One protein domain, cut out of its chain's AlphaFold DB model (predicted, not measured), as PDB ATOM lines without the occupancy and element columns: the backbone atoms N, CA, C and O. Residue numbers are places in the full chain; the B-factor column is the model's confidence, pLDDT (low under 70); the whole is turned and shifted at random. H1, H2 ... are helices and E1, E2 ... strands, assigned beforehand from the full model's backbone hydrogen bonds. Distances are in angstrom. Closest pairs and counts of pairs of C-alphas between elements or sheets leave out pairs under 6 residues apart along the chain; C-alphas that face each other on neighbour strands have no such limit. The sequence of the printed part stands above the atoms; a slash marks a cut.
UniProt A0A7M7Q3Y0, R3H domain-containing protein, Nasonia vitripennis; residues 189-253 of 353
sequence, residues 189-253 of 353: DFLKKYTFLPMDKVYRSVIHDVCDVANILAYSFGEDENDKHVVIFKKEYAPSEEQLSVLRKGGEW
ATOM      1  N   ASP A 189      -9.243  -1.789 -44.114       90.12
ATOM      2  CA  ASP A 189      -8.920  -2.938 -43.246       90.12
ATOM      3  C   ASP A 189      -9.316  -2.752 -41.771       90.12
ATOM      4  O   ASP A 189      -9.658  -3.718 -41.088       90.12
ATOM      5  N   PHE A 190      -9.355  -1.512 -41.279       89.56
ATOM      6  CA  PHE A 190      -9.671  -1.208 -39.879       89.56
ATOM      7  C   PHE A 190     -11.162  -1.353 -39.531       89.56
ATOM      8  O   PHE A 190     -11.517  -1.592 -38.372       89.56
ATOM      9  N   LEU A 191     -12.047  -1.208 -40.520       89.12
ATOM     10  CA  LEU A 191     -13.494  -1.262 -40.330       89.12
ATOM     11  C   LEU A 191     -13.965  -2.722 -40.272       89.12
ATOM     12  O   LEU A 191     -14.038  -3.424 -41.277       89.12
ATOM     13  N   LYS A 192     -14.303  -3.193 -39.067       89.94
ATOM     14  CA  LYS A 192     -14.771  -4.578 -38.837       89.94
ATOM     15  C   LYS A 192     -16.247  -4.777 -39.185       89.94
ATOM     16  O   LYS A 192     -16.641  -5.838 -39.669       89.94
ATOM     17  N   LYS A 193     -17.060  -3.758 -38.901       91.75
ATOM     18  CA  LYS A 193     -18.509  -3.735 -39.116       91.75
ATOM     19  C   LYS A 193     -18.925  -2.392 -39.694       91.75
ATOM     20  O   LYS A 193     -18.299  -1.378 -39.385       91.75
ATOM     21  N   TYR A 194     -19.998  -2.394 -40.467       93.75
ATOM     22  CA  TYR A 194     -20.620  -1.183 -40.983       93.75
ATOM     23  C   TYR A 194     -22.131  -1.263 -40.780       93.75
ATOM     24  O   TYR A 194     -22.739  -2.309 -41.001       93.75
ATOM     25  N   THR A 195     -22.723  -0.168 -40.317       93.50
ATOM     26  CA  THR A 195     -24.148  -0.088 -39.991       93.50
ATOM     27  C   THR A 195     -24.816   0.893 -40.940       93.50
ATOM     28  O   THR A 195     -24.441   2.063 -40.981       93.50
ATOM     29  N   PHE A 196     -25.817   0.417 -41.676       95.31
ATOM     30  CA  PHE A 196     -26.680   1.252 -42.500       95.31
ATOM     31  C   PHE A 196     -27.746   1.944 -41.650       95.31
ATOM     32  O   PHE A 196     -28.069   1.507 -40.544       95.31
ATOM     33  N   LEU A 197     -28.317   3.019 -42.190       92.88
ATOM     34  CA  LEU A 197     -29.457   3.701 -41.584       92.88
ATOM     35  C   LEU A 197     -30.706   2.797 -41.577       92.88
ATOM     36  O   LEU A 197     -30.820   1.917 -42.438       92.88
ATOM     37  N   PRO A 198     -31.648   3.006 -40.639       94.00
ATOM     38  CA  PRO A 198     -32.964   2.376 -40.693       94.00
ATOM     39  C   PRO A 198     -33.677   2.691 -42.008       94.00
ATOM     40  O   PRO A 198     -33.626   3.823 -42.494       94.00
ATOM     41  N   MET A 199     -34.304   1.683 -42.612       92.31
ATOM     42  CA  MET A 199     -34.969   1.833 -43.905       92.31
ATOM     43  C   MET A 199     -36.035   0.772 -44.160       92.31
ATOM     44  O   MET A 199     -36.059  -0.293 -43.539       92.31
ATOM     45  N   ASP A 200     -36.899   1.054 -45.135       92.25
ATOM     46  CA  ASP A 200     -37.972   0.154 -45.537       92.25
ATOM     47  C   ASP A 200     -37.439  -1.182 -46.093       92.25
ATOM     48  O   ASP A 200     -36.315  -1.300 -46.597       92.25
ATOM     49  N   LYS A 201     -38.269  -2.219 -45.989       92.94
ATOM     50  CA  LYS A 201     -37.986  -3.608 -46.348       92.94
ATOM     51  C   LYS A 201     -37.419  -3.757 -47.759       92.94
ATOM     52  O   LYS A 201     -36.519  -4.574 -47.949       92.94
ATOM     53  N   VAL A 202     -37.911  -2.977 -48.726       93.69
ATOM     54  CA  VAL A 202     -37.451  -3.040 -50.123       93.69
ATOM     55  C   VAL A 202     -35.968  -2.678 -50.223       93.69
ATOM     56  O   VAL A 202     -35.181  -3.453 -50.760       93.69
ATOM     57  N   TYR A 203     -35.558  -1.554 -49.631       94.25
ATOM     58  CA  TYR A 203     -34.159  -1.121 -49.644       94.25
ATOM     59  C   TYR A 203     -33.253  -2.069 -48.850       94.25
ATOM     60  O   TYR A 203     -32.140  -2.362 -49.284       94.25
ATOM     61  N   ARG A 204     -33.746  -2.622 -47.732       95.25
ATOM     62  CA  ARG A 204     -33.017  -3.650 -46.968       95.25
ATOM     63  C   ARG A 204     -32.766  -4.909 -47.788       95.25
ATOM     64  O   ARG A 204     -31.670  -5.455 -47.711       95.25
ATOM     65  N   SER A 205     -33.748  -5.352 -48.575       95.31
ATOM     66  CA  SER A 205     -33.589  -6.500 -49.474       95.31
ATOM     67  C   SER A 205     -32.483  -6.252 -50.495       95.31
ATOM     68  O   SER A 205     -31.638  -7.115 -50.682       95.31
ATOM     69  N   VAL A 206     -32.425  -5.050 -51.079       96.31
ATOM     70  CA  VAL A 206     -31.363  -4.684 -52.033       96.31
ATOM     71  C   VAL A 206     -29.978  -4.749 -51.382       96.31
ATOM     72  O   VAL A 206     -29.034  -5.219 -52.011       96.31
ATOM     73  N   ILE A 207     -29.838  -4.311 -50.125       96.75
ATOM     74  CA  ILE A 207     -28.562  -4.421 -49.399       96.75
ATOM     75  C   ILE A 207     -28.167  -5.890 -49.215       96.75
ATOM     76  O   ILE A 207     -27.015  -6.229 -49.480       96.75
ATOM     77  N   HIS A 208     -29.099  -6.749 -48.789       96.56
ATOM     78  CA  HIS A 208     -28.845  -8.189 -48.645       96.56
ATOM     79  C   HIS A 208     -28.426  -8.820 -49.974       96.56
ATOM     80  O   HIS A 208     -27.387  -9.466 -50.015       96.56
ATOM     81  N   ASP A 209     -29.131  -8.524 -51.069       96.69
ATOM     82  CA  ASP A 209     -28.798  -9.038 -52.402       96.69
ATOM     83  C   ASP A 209     -27.369  -8.649 -52.827       96.69
ATOM     84  O   ASP A 209     -26.605  -9.478 -53.323       96.69
ATOM     85  N   VAL A 210     -26.975  -7.384 -52.626       96.62
ATOM     86  CA  VAL A 210     -25.616  -6.920 -52.959       96.62
ATOM     87  C   VAL A 210     -24.570  -7.573 -52.047       96.62
ATOM     88  O   VAL A 210     -23.493  -7.948 -52.515       96.62
ATOM     89  N   CYS A 211     -24.877  -7.743 -50.758       95.94
ATOM     90  CA  CYS A 211     -23.987  -8.409 -49.806       95.94
ATOM     91  C   CYS A 211     -23.797  -9.890 -50.136       95.94
ATOM     92  O   CYS A 211     -22.666 -10.372 -50.068       95.94
ATOM     93  N   ASP A 212     -24.855 -10.584 -50.552       95.56
ATOM     94  CA  ASP A 212     -24.809 -11.986 -50.963       95.56
ATOM     95  C   ASP A 212     -23.909 -12.167 -52.191       95.56
ATOM     96  O   ASP A 212     -23.056 -13.058 -52.209       95.56
ATOM     97  N   VAL A 213     -24.005 -11.269 -53.184       95.19
ATOM     98  CA  VAL A 213     -23.095 -11.269 -54.347       95.19
ATOM     99  C   VAL A 213     -21.645 -11.006 -53.928       95.19
ATOM    100  O   VAL A 213     -20.729 -11.651 -54.437       95.19
ATOM    101  N   ALA A 214     -21.421 -10.090 -52.984       93.25
ATOM    102  CA  ALA A 214     -20.092  -9.787 -52.451       93.25
ATOM    103  C   ALA A 214     -19.581 -10.821 -51.423       93.25
ATOM    104  O   ALA A 214     -18.433 -10.724 -50.982       93.25
ATOM    105  N   ASN A 215     -20.397 -11.814 -51.046       92.56
ATOM    106  CA  ASN A 215     -20.126 -12.802 -49.996       92.56
ATOM    107  C   ASN A 215     -19.800 -12.174 -48.622       92.56
ATOM    108  O   ASN A 215     -18.889 -12.618 -47.911       92.56
ATOM    109  N   ILE A 216     -20.530 -11.116 -48.265       93.62
ATOM    110  CA  ILE A 216     -20.430 -10.390 -46.993       93.62
ATOM    111  C   ILE A 216     -21.617 -10.774 -46.113       93.62
ATOM    112  O   ILE A 216     -22.736 -10.920 -46.589       93.62
ATOM    113  N   LEU A 217     -21.386 -10.912 -44.807       93.81
ATOM    114  CA  LEU A 217     -22.447 -11.268 -43.870       93.81
ATOM    115  C   LEU A 217     -23.270 -10.032 -43.504       93.81
ATOM    116  O   LEU A 217     -22.749  -9.114 -42.869       93.81
ATOM    117  N   ALA A 218     -24.553 -10.038 -43.857       95.38
ATOM    118  CA  ALA A 218     -25.507  -8.989 -43.524       95.38
ATOM    119  C   ALA A 218     -26.547  -9.489 -42.510       95.38
ATOM    120  O   ALA A 218     -27.115 -10.569 -42.647       95.38
ATOM    121  N   TYR A 219     -26.824  -8.684 -41.487       93.88
ATOM    122  CA  TYR A 219     -27.833  -8.969 -40.468       93.88
ATOM    123  C   TYR A 219     -28.758  -7.770 -40.299       93.88
ATOM    124  O   TYR A 219     -28.308  -6.628 -40.285       93.88
ATOM    125  N   SER A 220     -30.058  -8.018 -40.144       93.38
ATOM    126  CA  SER A 220     -31.036  -6.966 -39.853       93.38
ATOM    127  C   SER A 220     -31.394  -6.947 -38.373       93.38
ATOM    128  O   SER A 220     -31.753  -7.983 -37.809       93.38
ATOM    129  N   PHE A 221     -31.333  -5.768 -37.762       91.12
ATOM    130  CA  PHE A 221     -31.668  -5.539 -36.358       91.12
ATOM    131  C   PHE A 221     -32.747  -4.456 -36.247       91.12
ATOM    132  O   PHE A 221     -32.766  -3.520 -37.042       91.12
ATOM    133  N   GLY A 222     -33.647  -4.596 -35.272       88.69
ATOM    134  CA  GLY A 222     -34.769  -3.683 -35.021       88.69
ATOM    135  C   GLY A 222     -36.074  -4.436 -34.751       88.69
ATOM    136  O   GLY A 222     -36.299  -5.514 -35.308       88.69
ATOM    137  N   GLU A 223     -36.909  -3.878 -33.879       82.69
ATOM    138  CA  GLU A 223     -38.200  -4.452 -33.476       82.69
ATOM    139  C   GLU A 223     -39.277  -4.139 -34.529       82.69
ATOM    140  O   GLU A 223     -39.844  -5.052 -35.144       82.69
ATOM    141  N   ASP A 224     -39.423  -2.857 -34.867       83.38
ATOM    142  CA  ASP A 224     -40.432  -2.363 -35.805       83.38
ATOM    143  C   ASP A 224     -39.988  -2.400 -37.270       83.38
ATOM    144  O   ASP A 224     -38.806  -2.339 -37.599       83.38
ATOM    145  N   GLU A 225     -40.943  -2.514 -38.200       79.44
ATOM    146  CA  GLU A 225     -40.631  -2.553 -39.637       79.44
ATOM    147  C   GLU A 225     -39.963  -1.276 -40.161       79.44
ATOM    148  O   GLU A 225     -39.138  -1.375 -41.075       79.44
ATOM    149  N   ASN A 226     -40.254  -0.134 -39.534       80.44
ATOM    150  CA  ASN A 226     -39.725   1.176 -39.914       80.44
ATOM    151  C   ASN A 226     -38.323   1.442 -39.341       80.44
ATOM    152  O   ASN A 226     -37.495   2.049 -40.016       80.44
ATOM    153  N   ASP A 227     -38.025   0.925 -38.144       87.75
ATOM    154  CA  ASP A 227     -36.756   1.173 -37.439       87.75
ATOM    155  C   ASP A 227     -35.699   0.086 -37.686       87.75
ATOM    156  O   ASP A 227     -34.571   0.140 -37.179       87.75
ATOM    157  N   LYS A 228     -36.038  -0.927 -38.489       90.69
ATOM    158  CA  LYS A 228     -35.099  -1.985 -38.858       90.69
ATOM    159  C   LYS A 228     -33.972  -1.431 -39.723       90.69
ATOM    160  O   LYS A 228     -34.188  -0.885 -40.804       90.69
ATOM    161  N   HIS A 229     -32.750  -1.679 -39.276       93.38
ATOM    162  CA  HIS A 229     -31.520  -1.326 -39.970       93.38
ATOM    163  C   HIS A 229     -30.699  -2.578 -40.292       93.38
ATOM    164  O   HIS A 229     -30.933  -3.661 -39.746       93.38
ATOM    165  N   VAL A 230     -29.746  -2.443 -41.214       95.06
ATOM    166  CA  VAL A 230     -28.870  -3.540 -41.651       95.06
ATOM    167  C   VAL A 230     -27.452  -3.275 -41.166       95.06
ATOM    168  O   VAL A 230     -26.932  -2.173 -41.311       95.06
ATOM    169  N   VAL A 231     -26.817  -4.290 -40.592       94.00
ATOM    170  CA  VAL A 231     -25.415  -4.265 -40.176       94.00
ATOM    171  C   VAL A 231     -24.674  -5.339 -40.948       94.00
ATOM    172  O   VAL A 231     -25.075  -6.504 -40.944       94.00
ATOM    173  N   ILE A 232     -23.583  -4.945 -41.591       95.31
ATOM    174  CA  ILE A 232     -22.713  -5.836 -42.348       95.31
ATOM    175  C   ILE A 232     -21.408  -6.076 -41.594       95.31
ATOM    176  O   ILE A 232     -20.865  -5.183 -40.936       95.31
ATOM    177  N   PHE A 233     -20.900  -7.300 -41.695       94.12
ATOM    178  CA  PHE A 233     -19.659  -7.742 -41.072       94.12
ATOM    179  C   PHE A 233     -18.746  -8.344 -42.129       94.12
ATOM    180  O   PHE A 233     -19.184  -9.128 -42.977       94.12
ATOM    181  N   LYS A 234     -17.450  -8.028 -42.047       93.19
ATOM    182  CA  LYS A 234     -16.452  -8.753 -42.836       93.19
ATOM    183  C   LYS A 234     -16.472 -10.227 -42.440       93.19
ATOM    184  O   LYS A 234     -16.639 -10.563 -41.269       93.19
ATOM    185  N   LYS A 235     -16.241 -11.102 -43.416       90.94
ATOM    186  CA  LYS A 235     -16.270 -12.557 -43.230       90.94
ATOM    187  C   LYS A 235     -15.303 -13.053 -42.148       90.94
ATOM    188  O   LYS A 235     -15.620 -13.997 -41.437       90.94
ATOM    189  N   GLU A 236     -14.159 -12.389 -41.990       89.12
ATOM    190  CA  GLU A 236     -13.164 -12.702 -40.953       89.12
ATOM    191  C   GLU A 236     -13.637 -12.354 -39.537       89.12
ATOM    192  O   GLU A 236     -13.248 -12.998 -38.567       89.12
ATOM    193  N   TYR A 237     -14.511 -11.355 -39.421       87.50
ATOM    194  CA  TYR A 237     -15.056 -10.860 -38.159       87.50
ATOM    195  C   TYR A 237     -16.539 -11.217 -38.017       87.50
ATOM    196  O   TYR A 237     -17.329 -10.440 -37.478       87.50
ATOM    197  N   ALA A 238     -16.919 -12.394 -38.524       88.00
ATOM    198  CA  ALA A 238     -18.277 -12.905 -38.438       88.00
ATOM    199  C   ALA A 238     -18.732 -12.997 -36.965       88.00
ATOM    200  O   ALA A 238     -18.040 -13.616 -36.150       88.00
ATOM    201  N   PRO A 239     -19.882 -12.402 -36.597       88.50
ATOM    202  CA  PRO A 239     -20.368 -12.449 -35.227       88.50
ATOM    203  C   PRO A 239     -20.819 -13.867 -34.852       88.50
ATOM    204  O   PRO A 239     -21.431 -14.574 -35.654       88.50
ATOM    205  N   SER A 240     -20.553 -14.269 -33.608       86.69
ATOM    206  CA  SER A 240     -21.060 -15.532 -33.054       86.69
ATOM    207  C   SER A 240     -22.581 -15.473 -32.845       86.69
ATOM    208  O   SER A 240     -23.147 -14.404 -32.618       86.69
ATOM    209  N   GLU A 241     -23.262 -16.618 -32.856       86.00
ATOM    210  CA  GLU A 241     -24.713 -16.708 -32.625       86.00
ATOM    211  C   GLU A 241     -25.135 -16.109 -31.269       86.00
ATOM    212  O   GLU A 241     -26.177 -15.454 -31.138       86.00
ATOM    213  N   GLU A 242     -24.289 -16.279 -30.253       85.81
ATOM    214  CA  GLU A 242     -24.478 -15.686 -28.929       85.81
ATOM    215  C   GLU A 242     -24.414 -14.155 -28.989       85.81
ATOM    216  O   GLU A 242     -25.291 -13.467 -28.461       85.81
ATOM    217  N   GLN A 243     -23.427 -13.626 -29.713       83.62
ATOM    218  CA  GLN A 243     -23.255 -12.194 -29.933       83.62
ATOM    219  C   GLN A 243     -24.446 -11.604 -30.698       83.62
ATOM    220  O   GLN A 243     -24.988 -10.576 -30.297       83.62
ATOM    221  N   LEU A 244     -24.918 -12.282 -31.746       88.12
ATOM    222  CA  LEU A 244     -26.117 -11.883 -32.488       88.12
ATOM    223  C   LEU A 244     -27.360 -11.841 -31.598       88.12
ATOM    224  O   LEU A 244     -28.216 -10.978 -31.764       88.12
ATOM    225  N   SER A 245     -27.473 -12.758 -30.639       86.31
ATOM    226  CA  SER A 245     -28.614 -12.813 -29.724       86.31
ATOM    227  C   SER A 245     -28.622 -11.656 -28.726       86.31
ATOM    228  O   SER A 245     -29.695 -11.165 -28.380       86.31
ATOM    229  N   VAL A 246     -27.448 -11.187 -28.291       86.12
ATOM    230  CA  VAL A 246     -27.317  -9.967 -27.477       86.12
ATOM    231  C   VAL A 246     -27.638  -8.727 -28.311       86.12
ATOM    232  O   VAL A 246     -28.432  -7.895 -27.875       86.12
ATOM    233  N   LEU A 247     -27.112  -8.649 -29.537       85.19
ATOM    234  CA  LEU A 247     -27.361  -7.526 -30.447       85.19
ATOM    235  C   LEU A 247     -28.841  -7.414 -30.842       85.19
ATOM    236  O   LEU A 247     -29.385  -6.316 -30.872       85.19
ATOM    237  N   ARG A 248     -29.533  -8.541 -31.060       87.81
ATOM    238  CA  ARG A 248     -30.988  -8.561 -31.307       87.81
ATOM    239  C   ARG A 248     -31.809  -8.039 -30.130       87.81
ATOM    240  O   ARG A 248     -32.891  -7.518 -30.349       87.81
ATOM    241  N   LYS A 249     -31.294  -8.155 -28.903       85.56
ATOM    242  CA  LYS A 249     -31.911  -7.588 -27.694       85.56
ATOM    243  C   LYS A 249     -31.541  -6.115 -27.468       85.56
ATOM    244  O   LYS A 249     -31.962  -5.550 -26.468       85.56
ATOM    245  N   GLY A 250     -30.730  -5.518 -28.346       79.50
ATOM    246  CA  GLY A 250     -30.245  -4.143 -28.212       79.50
ATOM    247  C   GLY A 250     -29.082  -3.970 -27.229       79.50
ATOM    248  O   GLY A 250     -28.775  -2.847 -26.846       79.50
ATOM    249  N   GLY A 251     -28.434  -5.056 -26.794       78.69
ATOM    250  CA  GLY A 251     -27.274  -4.983 -25.903       78.69
ATOM    251  C   GLY A 251     -25.962  -4.734 -26.653       78.69
ATOM    252  O   GLY A 251     -25.789  -5.176 -27.789       78.69
ATOM    253  N   GLU A 252     -25.001  -4.086 -25.998       76.81
ATOM    254  CA  GLU A 252     -23.631  -3.959 -26.503       76.81
ATOM    255  C   GLU A 252     -22.823  -5.238 -26.241       76.81
ATOM    256  O   GLU A 252     -22.923  -5.852 -25.176       76.81
ATOM    257  N   TRP A 253     -21.998  -5.641 -27.208       77.69
ATOM    258  CA  TRP A 253     -21.099  -6.785 -27.060       77.69
ATOM    259  C   TRP A 253     -19.683  -6.319 -26.716       77.69
ATOM    260  O   TRP A 253     -18.927  -5.908 -27.597       77.69
TER     261      TRP A 253
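AT A GLANCE: This is residues 189 to 253 of the 353 residues of the protein "R3H domain-containing protein" of Nasonia vitripennis (UniProt A0A7M7Q3Y0). A small sheet of three strands has one long helix, H1, packed along one face, over the edge strand E2; a second, short helix, H2, comes after the last strand and only grazes the sheet. The printed part has 65 residues with two named helices and three named strands, in the order E1, H1, E2, E3, H2. The sheet runs E1, E3, E2, antiparallel throughout, and the class is mixed, helices and strands. The whole is compact, with a radius of gyration of the C-alphas of 11.7 A, and its C-alphas span 29 by 29 by 19 A.

HOW THE PARTS SIT: Start with the edge strand E1, residues 193 to 195, and look beside it for the inner strand E3, residues 229 to 233. They are antiparallel at 166 degrees, and N 232 and O 194 are within hydrogen-bond range at 2.8 A. Next along the chain is H1, residues 201 to 214, on the sheet at a height of 9.0 A over it. It lies over the other edge strand, E2, residues 217 to 221, and runs along the strands, at 4 degrees to E2 on the local plane. Their closest C-alphas are those of His 208 and Ala 218, 6.2 A apart. E1, H1 and E2 form a split strand-helix-strand unit, two strands running the same way with E3 between them in the sheet, and its crossover is right-handed. H1 on one face of the sheet gives two layers. E2 and E3 are a hairpin, antiparallel at 151 degrees; find N 219 and O 231 at 2.8 A and N 221 and O 229 at 2.9 A. Last comes H2, residues 241 to 248, which only grazes the sheet with its residues 244 to 248; its closest C-alpha to E2 is that of Arg 248, 5.9 A from that of Phe 221. H1 and H2 are apart. In H1 and H2 every O i to N i+4 pair is within hydrogen-bond range.

IN THESE COORDINATES: Find C-alpha 193 at (-18.509, -3.735, -39.116), where E1 begins; E1 is 6.8 A long. H1 begins at C-alpha 201, at (-37.986, -3.608, -46.348), and runs 19.9 A to C-alpha 214. E2 measures 13.2 A and E3 13.5 A from first to last C-alpha. H2 covers 10.4 A and ends at C-alpha 248, at (-30.988, -8.561, -31.307).

THE WHOLE: Look for the two C-alphas farthest apart at Asp 189 and Asp 224, 32.4 A. The printed part has no cut. The links E1 to H1 and H1 to E2 are tight, E2 to E3 and E3 to H2 are short, and no link is long. The mean pLDDT of the printed part is 90.3, that of H2 is 86, and no printed residue is under 70.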